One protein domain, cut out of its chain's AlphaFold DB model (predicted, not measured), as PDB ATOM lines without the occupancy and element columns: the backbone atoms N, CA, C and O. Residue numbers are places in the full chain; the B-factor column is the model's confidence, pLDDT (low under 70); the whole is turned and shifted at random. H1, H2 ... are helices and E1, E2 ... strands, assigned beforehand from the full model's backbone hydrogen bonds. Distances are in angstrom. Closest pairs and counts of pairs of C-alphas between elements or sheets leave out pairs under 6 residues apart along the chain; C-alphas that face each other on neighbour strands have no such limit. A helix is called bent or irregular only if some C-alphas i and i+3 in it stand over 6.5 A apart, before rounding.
ATOM      1  N   ILE A  26      33.681  29.790 101.651       72.44
ATOM      2  CA  ILE A  26      34.073  29.049 102.847       72.44
ATOM      3  C   ILE A  26      32.907  29.104 103.827       72.44
ATOM      4  O   ILE A  26      32.451  30.191 104.178       72.44
ATOM      5  N   VAL A  27      32.421  27.939 104.254       74.94
ATOM      6  CA  VAL A  27      31.509  27.858 105.399       74.94
ATOM      7  C   VAL A  27      32.357  27.609 106.638       74.94
ATOM      8  O   VAL A  27      32.916  26.513 106.757       74.94
ATOM      9  N   PRO A  28      32.496  28.604 107.533       70.38
ATOM     10  CA  PRO A  28      33.283  28.425 108.738       70.38
ATOM     11  C   PRO A  28      32.609  27.383 109.628       70.38
ATOM     12  O   PRO A  28      31.398  27.448 109.865       70.38
ATOM     13  N   ARG A  29      33.394  26.434 110.142       77.69
ATOM     14  CA  ARG A  29      32.932  25.536 111.200       77.69
ATOM     15  C   ARG A  29      33.151  26.210 112.549       77.69
ATOM     16  O   ARG A  29      34.254  26.647 112.860       77.69
ATOM     17  N   TRP A  30      32.109  26.236 113.368       81.50
ATOM     18  CA  TRP A  30      32.198  26.607 114.774       81.50
ATOM     19  C   TRP A  30      32.208  25.357 115.654       81.50
ATOM     20  O   TRP A  30      31.718  24.303 115.255       81.50
ATOM     21  N   ARG A  31      32.718  25.493 116.885       79.44
ATOM     22  CA  ARG A  31      32.703  24.420 117.900       79.44
ATOM     23  C   ARG A  31      31.295  23.884 118.174       79.44
ATOM     24  O   ARG A  31      31.139  22.699 118.419       79.44
ATOM     25  N   SER A  32      30.285  24.755 118.121       86.56
ATOM     26  CA  SER A  32      28.875  24.367 118.193       86.56
ATOM     27  C   SER A  32      28.321  24.093 116.798       86.56
ATOM     28  O   SER A  32      28.383  24.946 115.902       86.56
ATOM     29  N   GLU A  33      27.721  22.915 116.624       88.19
ATOM     30  CA  GLU A  33      27.006  22.555 115.398       88.19
ATOM     31  C   GLU A  33      25.812  23.492 115.162       88.19
ATOM     32  O   GLU A  33      25.601  23.965 114.043       88.19
ATOM     33  N   MET A  34      25.064  23.820 116.222       89.69
ATOM     34  CA  MET A  34      23.918  24.728 116.141       89.69
ATOM     35  C   MET A  34      24.353  26.114 115.665       89.69
ATOM     36  O   MET A  34      23.778  26.669 114.726       89.69
ATOM     37  N   PHE A  35      25.425  26.649 116.249       89.38
ATOM     38  CA  PHE A  35      25.944  27.956 115.858       89.38
ATOM     39  C   PHE A  35      26.509  27.958 114.431       89.38
ATOM     40  O   PHE A  35      26.361  28.946 113.707       89.38
ATOM     41  N   THR A  36      27.076  26.829 113.988       88.88
ATOM     42  CA  THR A  36      27.495  26.623 112.594       88.88
ATOM     43  C   THR A  36      26.306  26.700 111.638       88.88
ATOM     44  O   THR A  36      26.362  27.447 110.662       88.88
ATOM     45  N   LYS A  37      25.207  25.993 111.936       90.25
ATOM     46  CA  LYS A  37      23.979  26.010 111.121       90.25
ATOM     47  C   LYS A  37      23.373  27.408 111.036       90.25
ATOM     48  O   LYS A  37      23.069  27.874 109.941       90.25
ATOM     49  N   VAL A  38      23.254  28.098 112.170       90.94
ATOM     50  CA  VAL A  38      22.725  29.470 112.221       90.94
ATOM     51  C   VAL A  38      23.596  30.434 111.421       90.94
ATOM     52  O   VAL A  38      23.076  31.194 110.605       90.94
ATOM     53  N   SER A  39      24.917  30.385 111.609       89.25
ATOM     54  CA  SER A  39      25.858  31.244 110.881       89.25
ATOM     55  C   SER A  39      25.793  31.006 109.372       89.25
ATOM     56  O   SER A  39      25.777  31.960 108.597       89.25
ATOM     57  N   HIS A  40      25.708  29.740 108.954       86.94
ATOM     58  CA  HIS A  40      25.542  29.383 107.550       86.94
ATOM     59  C   HIS A  40      24.228  29.925 106.976       86.94
ATOM     60  O   HIS A  40      24.231  30.539 105.909       86.94
ATOM     61  N   GLN A  41      23.116  29.771 107.697       88.56
ATOM     62  CA  GLN A  41      21.827  30.233 107.194       88.56
ATOM     63  C   GLN A  41      21.710  31.758 107.151       88.56
ATOM     64  O   GLN A  41      21.054  32.306 106.267       88.56
ATOM     65  N   LEU A  42      22.385  32.459 108.063       88.19
ATOM     66  CA  LEU A  42      22.539  33.911 108.002       88.19
ATOM     67  C   LEU A  42      23.290  34.360 106.746       88.19
ATOM     68  O   LEU A  42      22.880  35.336 106.116       88.19
ATOM     69  N   ASP A  43      24.348  33.647 106.359       84.06
ATOM     70  CA  ASP A  43      25.069  33.910 105.109       84.06
ATOM     71  C   ASP A  43      24.166  33.682 103.883       84.06
ATOM     72  O   ASP A  43      24.089  34.534 102.991       84.06
ATOM     73  N   GLU A  44      23.384  32.597 103.873       83.75
ATOM     74  CA  GLU A  44      22.390  32.348 102.822       83.75
ATOM     75  C   GLU A  44      21.306  33.430 102.767       83.75
ATOM     76  O   GLU A  44      20.984  33.928 101.684       83.75
ATOM     77  N   ALA A  45      20.787  33.867 103.915       84.69
ATOM     78  CA  ALA A  45      19.829  34.966 103.991       84.69
ATOM     79  C   ALA A  45      20.421  36.260 103.420       84.69
ATOM     80  O   ALA A  45      19.799  36.925 102.586       84.69
ATOM     81  N   ALA A  46      21.645  36.610 103.826       81.69
ATOM     82  CA  ALA A  46      22.342  37.802 103.357       81.69
ATOM     83  C   ALA A  46      22.536  37.774 101.835       81.69
ATOM     84  O   ALA A  46      22.283  38.774 101.154       81.69
ATOM     85  N   ARG A  47      22.903  36.610 101.286       77.50
ATOM     86  CA  ARG A  47      23.012  36.380  99.843       77.50
ATOM     87  C   ARG A  47      21.680  36.595  99.122       77.50
ATOM     88  O   ARG A  47      21.662  37.232  98.069       77.50
ATOM     89  N   GLN A  48      20.576  36.081  99.663       78.31
ATOM     90  CA  GLN A  48      19.244  36.197  99.057       78.31
ATOM     91  C   GLN A  48      18.683  37.626  99.120       78.31
ATOM     92  O   GLN A  48      18.102  38.110  98.145       78.31
ATOM     93  N   ILE A  49      18.896  38.335 100.235       78.19
ATOM     94  CA  ILE A  49      18.450  39.728 100.436       78.19
ATOM     95  C   ILE A  49      19.115  40.679  99.436       78.19
ATOM     96  O   ILE A  49      18.565  41.732  99.087       78.19
ATOM     97  N   GLN A  50      20.299  40.324  98.954       71.12
ATOM     98  CA  GLN A  50      21.098  41.175  98.102       71.12
ATOM     99  C   GLN A  50      20.506  41.329  96.681       71.12
ATOM    100  O   GLN A  50      20.881  40.652  95.720       71.12
ATOM    101  N   LYS A  51      19.591  42.293  96.521       61.41
ATOM    102  CA  LYS A  51      18.977  42.668  95.233       61.41
ATOM    103  C   LYS A  51      20.001  43.223  94.223       61.41
ATOM    104  O   LYS A  51      21.107  43.642  94.566       61.41
ATOM    105  N   LYS A  52      19.643  43.199  92.930       54.75
ATOM    106  CA  LYS A  52      20.517  43.588  91.803       54.75
ATOM    107  C   LYS A  52      21.039  45.041  91.905       54.75
ATOM    108  O   LYS A  52      20.264  45.985  91.882       54.75
ATOM    109  N   LYS A  53      22.378  45.143  91.920       51.59
ATOM    110  CA  LYS A  53      23.300  46.217  91.483       51.59
ATOM    111  C   LYS A  53      22.794  47.672  91.554       51.59
ATOM    112  O   LYS A  53      22.440  48.258  90.538       51.59
ATOM    113  N   SER A  54      22.990  48.318  92.703       52.38
ATOM    114  CA  SER A  54      23.539  49.684  92.699       52.38
ATOM    115  C   SER A  54      25.063  49.619  92.505       52.38
ATOM    116  O   SER A  54      25.708  48.712  93.030       52.38
ATOM    117  N   ALA A  55      25.670  50.566  91.781       54.34
ATOM    118  CA  ALA A  55      27.118  50.594  91.511       54.34
ATOM    119  C   ALA A  55      27.992  50.581  92.789       54.34
ATOM    120  O   ALA A  55      29.117  50.091  92.764       54.34
ATOM    121  N   ARG A  56      27.458  51.039  93.933       55.06
ATOM    122  CA  ARG A  56      28.129  50.955  95.248       55.06
ATOM    123  C   ARG A  56      28.031  49.573  95.911       55.06
ATOM    124  O   ARG A  56      28.853  49.253  96.761       55.06
ATOM    125  N   GLN A  57      27.067  48.745  95.510       54.38
ATOM    126  CA  GLN A  57      26.849  47.389  96.034       54.38
ATOM    127  C   GLN A  57      27.665  46.318  95.305       54.38
ATOM    128  O   GLN A  57      27.650  45.176  95.748       54.38
ATOM    129  N   GLY A  58      28.383  46.654  94.224       55.12
ATOM    130  CA  GLY A  58      29.212  45.698  93.479       55.12
ATOM    131  C   GLY A  58      30.220  44.965  94.368       55.12
ATOM    132  O   GLY A  58      30.297  43.750  94.324       55.12
ATOM    133  N   LYS A  59      30.883  45.673  95.291       62.12
ATOM    134  CA  LYS A  59      31.887  45.067  96.183       62.12
ATOM    135  C   LYS A  59      31.294  44.050  97.163       62.12
ATOM    136  O   LYS A  59      31.836  42.967  97.318       62.12
ATOM    137  N   VAL A  60      30.174  44.383  97.808       63.72
ATOM    138  CA  VAL A  60      29.474  43.457  98.721       63.72
ATOM    139  C   VAL A  60      28.856  42.305  97.931       63.72
ATOM    140  O   VAL A  60      28.888  41.162  98.370       63.72
ATOM    141  N   ALA A  61      28.368  42.598  96.725       60.41
ATOM    142  CA  ALA A  61      27.873  41.592  95.806       60.41
ATOM    143  C   ALA A  61      28.917  40.559  95.434       60.41
ATOM    144  O   ALA A  61      28.616  39.375  95.459       60.41
ATOM    145  N   ASP A  62      30.125  40.997  95.121       63.06
ATOM    146  CA  ASP A  62      31.209  40.105  94.735       63.06
ATOM    147  C   ASP A  62      31.737  39.308  95.943       63.06
ATOM    148  O   ASP A  62      32.206  38.184  95.779       63.06
ATOM    149  N   LEU A  63      31.597  39.838  97.168       65.00
ATOM    150  CA  LEU A  63      31.904  39.109  98.405       65.00
ATOM    151  C   LEU A  63      30.895  37.994  98.708       65.00
ATOM    152  O   LEU A  63      31.303  36.948  99.207       65.00
ATOM    153  N   LEU A  64      29.608  38.209  98.419       63.91
ATOM    154  CA  LEU A  64      28.529  37.268  98.745       63.91
ATOM    155  C   LEU A  64      28.165  36.329  97.582       63.91
ATOM    156  O   LEU A  64      27.674  35.229  97.820       63.91
ATOM    157  N   ARG A  65      28.414  36.704  96.319       62.19
ATOM    158  CA  ARG A  65      28.143  35.891  95.109       62.19
ATOM    159  C   ARG A  65      29.288  34.934  94.804       62.19
ATOM    160  O   ARG A  65      29.890  34.956  93.731       62.19
ATOM    161  N   ARG A  66      29.594  34.112  95.792       65.31
ATOM    162  CA  ARG A  66      30.577  33.043  95.696       65.31
ATOM    163  C   ARG A  66      29.954  31.818  95.009       65.31
ATOM    164  O   ARG A  66      28.739  31.644  95.058       65.31
ATOM    165  N   GLY A  67      30.779  31.072  94.278       63.16
ATOM    166  CA  GLY A  67      30.429  29.907  93.470       63.16
ATOM    167  C   GLY A  67      30.266  28.663  94.336       63.16
ATOM    168  O   GLY A  67      29.443  28.646  95.243       63.16
ATOM    169  N   GLU A  68      31.041  27.616  94.062       64.88
ATOM    170  CA  GLU A  68      30.971  26.373  94.836       64.88
ATOM    171  C   GLU A  68      31.333  26.581  96.316       64.88
ATOM    172  O   GLU A  68      32.105  27.474  96.687       64.88
ATOM    173  N   MET A  69      30.735  25.752  97.171       67.12
ATOM    174  CA  MET A  69      30.915  25.788  98.615       67.12
ATOM    175  C   MET A  69      32.004  24.802  99.033       67.12
ATOM    176  O   MET A  69      31.921  23.612  98.740       67.12
ATOM    177  N   LYS A  70      32.994  25.291  99.777       69.81
ATOM    178  CA  LYS A  70      33.978  24.477 100.480       69.81
ATOM    179  C   LYS A  70      33.641  24.496 101.965       69.81
ATOM    180  O   LYS A  70      33.767  25.521 102.635       69.81
ATOM    181  N   ILE A  71      33.196  23.352 102.465       70.81
ATOM    182  CA  ILE A  71      33.074  23.120 103.902       70.81
ATOM    183  C   ILE A  71      34.486  22.848 104.411       70.81
ATOM    184  O   ILE A  71      35.191  22.007 103.846       70.81
ATOM    185  N   GLU A  72      34.931  23.566 105.441       68.12
ATOM    186  CA  GLU A  72      36.238  23.275 106.028       68.12
ATOM    187  C   GLU A  72      36.281  21.827 106.543       68.12
ATOM    188  O   GLU A  72      35.294  21.365 107.103       68.12
ATOM    189  N   PRO A  73      37.375  21.069 106.366       66.75
ATOM    190  CA  PRO A  73      37.492  19.700 106.880       66.75
ATOM    191  C   PRO A  73      37.568  19.682 108.414       66.75
ATOM    192  O   PRO A  73      38.024  20.645 109.022       66.75
ATOM    193  N   ALA A  74      37.095  18.607 109.054       62.47
ATOM    194  CA  ALA A  74      37.059  18.478 110.522       62.47
ATOM    195  C   ALA A  74      38.455  18.395 111.164       62.47
ATOM    196  O   ALA A  74      38.617  18.693 112.340       62.47
ATOM    197  N   GLU A  75      39.465  18.024 110.378       58.50
ATOM    198  CA  GLU A  75      40.794  17.636 110.857       58.50
ATOM    199  C   GLU A  75      41.811  18.795 110.923       58.50
ATOM    200  O   GLU A  75      42.950  18.585 111.325       58.50
ATOM    201  N   VAL A  76      41.434  20.023 110.537       57.59
ATOM    202  CA  VAL A  76      42.361  21.181 110.457       57.59
ATOM    203  C   VAL A  76      42.477  21.969 111.773       57.59
ATOM    204  O   VAL A  76      43.259  22.914 111.877       57.59
ATOM    205  N   GLU A  77      41.757  21.587 112.825       57.12
ATOM    206  CA  GLU A  77      41.673  22.412 114.027       57.12
ATOM    207  C   GLU A  77      42.888  22.228 114.956       57.12
ATOM    208  O   GLU A  77      42.890  21.428 115.888       57.12
ATOM    209  N   ILE A  78      43.925  23.052 114.765       57.69
ATOM    210  CA  ILE A  78      44.679  23.539 115.929       57.69
ATOM    211  C   ILE A  78      43.618  24.141 116.859       57.69
ATOM    212  O   ILE A  78      42.893  25.026 116.394       57.69
ATOM    213  N   PRO A  79      43.470  23.685 118.119       61.84
ATOM    214  CA  PRO A  79      42.390  24.142 118.979       61.84
ATOM    215  C   PRO A  79      42.549  25.641 119.232       61.84
ATOM    216  O   PRO A  79      43.341  26.083 120.063       61.84
ATOM    217  N   MET A  80      41.809  26.436 118.465       70.12
ATOM    218  CA  MET A  80      41.705  27.867 118.673       70.12
ATOM    219  C   MET A  80      41.004  28.088 120.014       70.12
ATOM    220  O   MET A  80      40.050  27.387 120.351       70.12
ATOM    221  N   SER A  81      41.466  29.052 120.806       76.94
ATOM    222  CA  SER A  81      40.777  29.397 122.050       76.94
ATOM    223  C   SER A  81      39.308  29.734 121.755       76.94
ATOM    224  O   SER A  81      39.056  30.487 120.805       76.94
ATOM    225  N   PRO A  82      38.343  29.219 122.538       82.25
ATOM    226  CA  PRO A  82      36.939  29.508 122.300       82.25
ATOM    227  C   PRO A  82      36.687  31.018 122.424       82.25
ATOM    228  O   PRO A  82      37.288  31.676 123.280       82.25
ATOM    229  N   PRO A  83      35.791  31.588 121.599       84.75
ATOM    230  CA  PRO A  83      35.400  32.982 121.745       84.75
ATOM    231  C   PRO A  83      34.822  33.225 123.143       84.75
ATOM    232  O   PRO A  83      34.098  32.383 123.675       84.75
ATOM    233  N   LEU A  84      35.121  34.377 123.738       91.38
ATOM    234  CA  LEU A  84      34.616  34.751 125.060       91.38
ATOM    235  C   LEU A  84      33.282  35.494 124.934       91.38
ATOM    236  O   LEU A  84      33.086  36.251 123.984       91.38
ATOM    237  N   LYS A  85      32.419  35.364 125.948       91.75
ATOM    238  CA  LYS A  85      31.164  36.126 126.091       91.75
ATOM    239  C   LYS A  85      30.134  35.926 124.978       91.75
ATOM    240  O   LYS A  85      29.295  36.804 124.777       91.75
ATOM    241  N   LEU A  86      30.172  34.804 124.264       91.12
ATOM    242  CA  LEU A  86      29.038  34.443 123.418       91.12
ATOM    243  C   LEU A  86      27.859  33.976 124.290       91.12
ATOM    244  O   LEU A  86      28.066  33.590 125.447       91.12
ATOM    245  N   PRO A  87      26.628  34.021 123.761       93.25
ATOM    246  CA  PRO A  87      25.475  33.356 124.360       93.25
ATOM    247  C   PRO A  87      25.753  31.890 124.713       93.25
ATOM    248  O   PRO A  87      26.534  31.222 124.032       93.25
ATOM    249  N   ALA A  88      25.136  31.387 125.782       92.19
ATOM    250  CA  ALA A  88      25.374  30.023 126.261       92.19
ATOM    251  C   ALA A  88      25.100  28.949 125.188       92.19
ATOM    252  O   ALA A  88      25.873  28.003 125.064       92.19
ATOM    253  N   ASP A  89      24.072  29.150 124.365       91.81
ATOM    254  CA  ASP A  89      23.652  28.276 123.263       91.81
ATOM    255  C   ASP A  89      24.572  28.328 122.025       91.81
ATOM    256  O   ASP A  89      24.515  27.442 121.171       91.81
ATOM    257  N   CYS A  90      25.483  29.307 121.931       91.12
ATOM    258  CA  CYS A  90      26.539  29.329 120.908       91.12
ATOM    259  C   CYS A  90      27.663  28.313 121.165       91.12
ATOM    260  O   CYS A  90      28.520  28.119 120.298       91.12
ATOM    261  N   TYR A  91      27.704  27.702 122.347       90.44
ATOM    262  CA  TYR A  91      28.723  26.729 122.719       90.44
ATOM    263  C   TYR A  91      28.167  25.311 122.684       90.44
ATOM    264  O   TYR A  91      26.983  25.094 122.907       90.44
ATOM    265  N   ASP A  92      29.035  24.345 122.392       89.69
ATOM    266  CA  ASP A  92      28.678  22.934 122.502       89.69
ATOM    267  C   ASP A  92      28.746  22.477 123.967       89.69
ATOM    268  O   ASP A  92      29.717  22.771 124.673       89.69
ATOM    269  N   GLU A  93      27.718  21.760 124.417       89.75
ATOM    270  CA  GLU A  93      27.608  21.270 125.793       89.75
ATOM    271  C   GLU A  93      28.708  20.252 126.096       89.75
ATOM    272  O   GLU A  93      29.370  20.349 127.132       89.75
ATOM    273  N   THR A  94      28.991  19.343 125.155       89.88
ATOM    274  CA  THR A  94      30.013  18.304 125.359       89.88
ATOM    275  C   THR A  94      31.410  18.909 125.490       89.88
ATOM    276  O   THR A  94      32.200  18.510 126.351       89.88
ATOM    277  N   TYR A  95      31.691  19.953 124.706       87.62
ATOM    278  CA  TYR A  95      32.911  20.740 124.826       87.62
ATOM    279  C   TYR A  95      33.006  21.457 126.175       87.62
ATOM    280  O   TYR A  95      34.048  21.389 126.834       87.62
ATOM    281  N   MET A  96      31.932  22.117 126.616       89.81
ATOM    282  CA  MET A  96      31.916  22.784 127.919       89.81
ATOM    283  C   MET A  96      32.163  21.805 129.058       89.81
ATOM    284  O   MET A  96      32.925  22.121 129.975       89.81
ATOM    285  N   ASP A  97      31.591  20.607 128.973       91.00
ATOM    286  CA  ASP A  97      31.754  19.555 129.970       91.00
ATOM    287  C   ASP A  97      33.146  18.937 129.996       91.00
ATOM    288  O   ASP A  97      33.644  18.614 131.074       91.00
ATOM    289  N   SER A  98      33.825  18.886 128.849       90.31
ATOM    290  CA  SER A  98      35.227  18.467 128.769       90.31
ATOM    291  C   SER A  98      36.209  19.466 129.405       90.31
ATOM    292  O   SER A  98      37.343  19.107 129.726       90.31
ATOM    293  N   MET A  99      35.788  20.721 129.599       88.25
ATOM    294  CA  MET A  99      36.653  21.808 130.047       88.25
ATOM    295  C   MET A  99      36.790  21.873 131.579       88.25
ATOM    296  O   MET A  99      35.783  21.779 132.296       88.25
ATOM    297  N   PRO A 100      38.002  22.150 132.109       91.69
ATOM    298  CA  PRO A 100      38.206  22.415 133.527       91.69
ATOM    299  C   PRO A 100      37.306  23.552 134.050       91.69
ATOM    300  O   PRO A 100      37.136  24.570 133.372       91.69
ATOM    301  N   PRO A 101      36.796  23.471 135.297       90.94
ATOM    302  CA  PRO A 101      35.896  24.490 135.849       90.94
ATOM    303  C   PRO A 101      36.463  25.918 135.832       90.94
ATOM    304  O   PRO A 101      35.722  26.888 135.658       90.94
ATOM    305  N   LEU A 102      37.782  26.060 136.005       91.69
ATOM    306  CA  LEU A 102      38.450  27.359 135.987       91.69
ATOM    307  C   LEU A 102      38.416  27.999 134.593       91.69
ATOM    308  O   LEU A 102      38.125  29.189 134.480       91.69
ATOM    309  N   GLU A 103      38.672  27.212 133.550       89.62
ATOM    310  CA  GLU A 103      38.637  27.666 132.158       89.62
ATOM    311  C   GLU A 103      37.202  27.984 131.729       89.62
ATOM    312  O   GLU A 103      36.947  29.056 131.179       89.62
ATOM    313  N   ARG A 104      36.227  27.147 132.117       90.00
ATOM    314  CA  ARG A 104      34.798  27.401 131.859       90.00
ATOM    315  C   ARG A 104      34.358  28.756 132.423       90.00
ATOM    316  O   ARG A 104      33.653  29.522 131.766       90.00
ATOM    317  N   ARG A 105      34.842  29.115 133.618       89.62
ATOM    318  CA  ARG A 105      34.570  30.419 134.244       89.62
ATOM    319  C   ARG A 105      35.194  31.595 133.480       89.62
ATOM    320  O   ARG A 105      34.656  32.703 133.530       89.62
ATOM    321  N   GLN A 106      36.312  31.388 132.784       91.75
ATOM    322  CA  GLN A 106      36.971  32.434 131.994       91.75
ATOM    323  C   GLN A 106      36.215  32.764 130.703       91.75
ATOM    324  O   GLN A 106      36.283  33.911 130.259       91.75
ATOM    325  N   ILE A 107      35.438  31.819 130.161       90.25
ATOM    326  CA  ILE A 107      34.622  32.027 128.956       90.25
ATOM    327  C   ILE A 107      33.558  33.109 129.168       90.25
ATOM    328  O   ILE A 107      33.302  33.899 128.258       90.25
ATOM    329  N   ARG A 108      32.997  33.198 130.386       90.69
ATOM    330  CA  ARG A 108      31.956  34.170 130.768       90.69
ATOM    331  C   ARG A 108      30.763  34.152 129.803       90.69
ATOM    332  O   ARG A 108      30.469  35.178 129.194       90.69
ATOM    333  N   GLN A 109      30.117  32.994 129.658       91.62
ATOM    334  CA  GLN A 109      28.941  32.827 128.796       91.62
ATOM    335  C   GLN A 109      27.872  33.892 129.095       91.62
ATOM    336  O   GLN A 109      27.634  34.236 130.256       91.62
ATOM    337  N   GLY A 110      27.267  34.425 128.038       91.75
ATOM    338  CA  GLY A 110      26.094  35.290 128.117       91.75
ATOM    339  C   GLY A 110      24.804  34.487 128.281       91.75
ATOM    340  O   GLY A 110      24.811  33.256 128.264       91.75
ATOM    341  N   GLU A 111      23.687  35.197 128.410       93.31
ATOM    342  CA  GLU A 111      22.353  34.590 128.392       93.31
ATOM    343  C   GLU A 111      22.094  33.892 127.046       93.31
ATOM    344  O   GLU A 111      22.542  34.374 126.003       93.31
ATOM    345  N   ALA A 112      21.420  32.739 127.079       92.56
ATOM    346  CA  ALA A 112      21.036  32.020 125.867       92.56
ATOM    347  C   ALA A 112      20.037  32.851 125.052       92.56
ATOM    348  O   ALA A 112      19.134  33.467 125.617       92.56
ATOM    349  N   ILE A 113      20.186  32.852 123.727       92.12
ATOM    350  CA  ILE A 113      19.364  33.679 122.828       92.12
ATOM    351  C   ILE A 113      18.300  32.884 122.060       92.12
ATOM    352  O   ILE A 113      17.517  33.477 121.320       92.12
ATOM    353  N   GLY A 114      18.252  31.562 122.232       93.00
ATOM    354  CA  GLY A 114      17.315  30.683 121.534       93.00
ATOM    355  C   GLY A 114      17.723  30.457 120.081       93.00
ATOM    356  O   GLY A 114      16.940  30.708 119.161       93.00
ATOM    357  N   LEU A 115      18.973  30.030 119.854       92.06
ATOM    358  CA  LEU A 115      19.507  29.762 118.513       92.06
ATOM    359  C   LEU A 115      18.667  28.767 117.702       92.06
ATOM    360  O   LEU A 115      18.617  28.874 116.480       92.06
ATOM    361  N   ASP A 116      18.013  27.815 118.355       92.12
ATOM    362  CA  ASP A 116      17.119  26.827 117.755       92.12
ATOM    363  C   ASP A 116      15.861  27.473 117.151       92.12
ATOM    364  O   ASP A 116      15.547  27.271 115.973       92.12
ATOM    365  N   LEU A 117      15.182  28.318 117.930       93.06
ATOM    366  CA  LEU A 117      14.022  29.092 117.492       93.06
ATOM    367  C   LEU A 117      14.417  30.057 116.377       93.06
ATOM    368  O   LEU A 117      13.705  30.202 115.378       93.06
ATOM    369  N   PHE A 118      15.584  30.685 116.522       92.25
ATOM    370  CA  PHE A 118      16.133  31.571 115.511       92.25
ATOM    371  C   PHE A 118      16.436  30.830 114.203       92.25
ATOM    372  O   PHE A 118      16.054  31.308 113.135       92.25
ATOM    373  N   LEU A 119      17.059  29.647 114.278       92.69
ATOM    374  CA  LEU A 119      17.345  28.800 113.121       92.69
ATOM    375  C   LEU A 119      16.059  28.415 112.384       92.69
ATOM    376  O   LEU A 119      15.998  28.462 111.155       92.69
ATOM    377  N   HIS A 120      15.012  28.059 113.126       92.44
ATOM    378  CA  HIS A 120      13.721  27.730 112.538       92.44
ATOM    379  C   HIS A 120      13.104  28.933 111.809       92.44
ATOM    380  O   HIS A 120      12.671  28.812 110.660       92.44
ATOM    381  N   ALA A 121      13.129  30.111 112.440       90.88
ATOM    382  CA  ALA A 121      12.608  31.341 111.854       90.88
ATOM    383  C   ALA A 121      13.355  31.739 110.571       90.88
ATOM    384  O   ALA A 121      12.723  32.081 109.572       90.88
ATOM    385  N   ILE A 122      14.691  31.664 110.567       91.31
ATOM    386  CA  ILE A 122      15.477  32.024 109.384       91.31
ATOM    387  C   ILE A 122      15.304  31.008 108.255       91.31
ATOM    388  O   ILE A 122      15.167  31.417 107.103       91.31
ATOM    389  N   ASN A 123      15.230  29.708 108.557       91.44
ATOM    390  CA  ASN A 123      14.996  28.668 107.556       91.44
ATOM    391  C   ASN A 123      13.658  28.859 106.835       91.44
ATOM    392  O   ASN A 123      13.616  28.763 105.611       91.44
ATOM    393  N   LYS A 124      12.593  29.212 107.567       89.25
ATOM    394  CA  LYS A 124      11.274  29.509 106.987       89.25
ATOM    395  C   LYS A 124      11.319  30.625 105.939       89.25
ATOM    396  O   LYS A 124      10.589  30.577 104.957       89.25
ATOM    397  N   GLU A 125      12.180  31.619 106.133       85.06
ATOM    398  CA  GLU A 125      12.316  32.762 105.217       85.06
ATOM    399  C   GLU A 125      13.252  32.486 104.032       85.06
ATOM    400  O   GLU A 125      13.178  33.166 103.009       85.06
ATOM    401  N   THR A 126      14.164  31.522 104.162       85.25
ATOM    402  CA  THR A 126      15.296  31.352 103.233       85.25
ATOM    403  C   THR A 126      15.278  30.046 102.449       85.25
ATOM    404  O   THR A 126      15.945  29.952 101.418       85.25
ATOM    405  N   ILE A 127      14.534  29.038 102.902       86.44
ATOM    406  CA  ILE A 127      14.413  27.738 102.244       86.44
ATOM    407  C   ILE A 127      12.976  27.611 101.716       86.44
ATOM    408  O   ILE A 127      12.037  27.513 102.509       86.44
TER     409      ILE A 127
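What this domain is: This is residues 26 to 127 of the 187 residues of an uncharacterized protein of Puccinia graminis f. sp. tritici (UniProt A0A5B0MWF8). Two helices side by side, H1 and H5, make the core of a loose, drawn-out model, with the short helix H2 at the end of H1 and the two short helices H3 and H4 far off beyond the beginnings of H1 and H5. Residues 54 to 59 stick out at one end and residues 97 to 103 at the other, and between H2 and H3 the chain makes a wide loop, with the short strand E1 and then 21 residues with no named element. The printed part has 102 residues with five named helices and one named strand, in the order H1, H2, E1, H3, H4, H5, and its class is mostly helix. It is loose, with a radius of gyration of the C-alphas of 16.5 A, and elongated, spanning 52 by 30 by 24 A.

Where its parts are: The longest helix, H1, holds residues 33 to 49 and runs 24.3 A, from C-alpha 33 at (27.006, 22.555, 115.398) to C-alpha 49 at (18.450, 39.728, 100.436). H5, residues 115 to 126, is 15.9 A long and ends with C-alpha 126 at (15.296, 31.352, 103.233). H2 holds residues 58 to 64, E1 residues 69 to 71, H3 residues 93 to 98 and H4 residues 101 to 107. No helix is bent or irregular.

How they stand to each other: H1 and H5 touch, and their closest C-alphas, those of Val 38 and Leu 119, are 5.5 A apart. They run the same way at a shallow tilt of 28 degrees. H1 and H2 form a helical hairpin, running opposite ways at a shallow tilt of 29 degrees. They only just touch, with 3 pairs of C-alphas within 8 A, and H1 does so with residues 43 to 47 alone; the closest C-alphas, those of Arg 47 and Leu 64, are 5.7 A apart. E1 pairs with no named strand, but residues 26 to 27 pair with its residues 70 to 71, parallel. H3 and H4 are close but not clearly touching, at a steep tilt of 50 degrees, opposite ways, with the C-alphas of Met 96 and Arg 104 closest at 6.7 A. H1 is apart from E1, H3 and H4. In H1, H2, H3 and H4 every O i to N i+4 pair is within hydrogen-bond range; in H5, 7 of 8 are.

The domain as a whole: The C-alphas farthest apart, those of Ala 55 and Pro 101, are 52.2 A apart. Residues 54 to 59 stand free, as do residues 97 to 103, of which 101 to 103 belong to H4. The link from E1 to H3, residues 72 to 92, is long. The printed part has no cut. Its mean pLDDT is 79.9, and residues 51 to 70 and 72 to 79 are under 70.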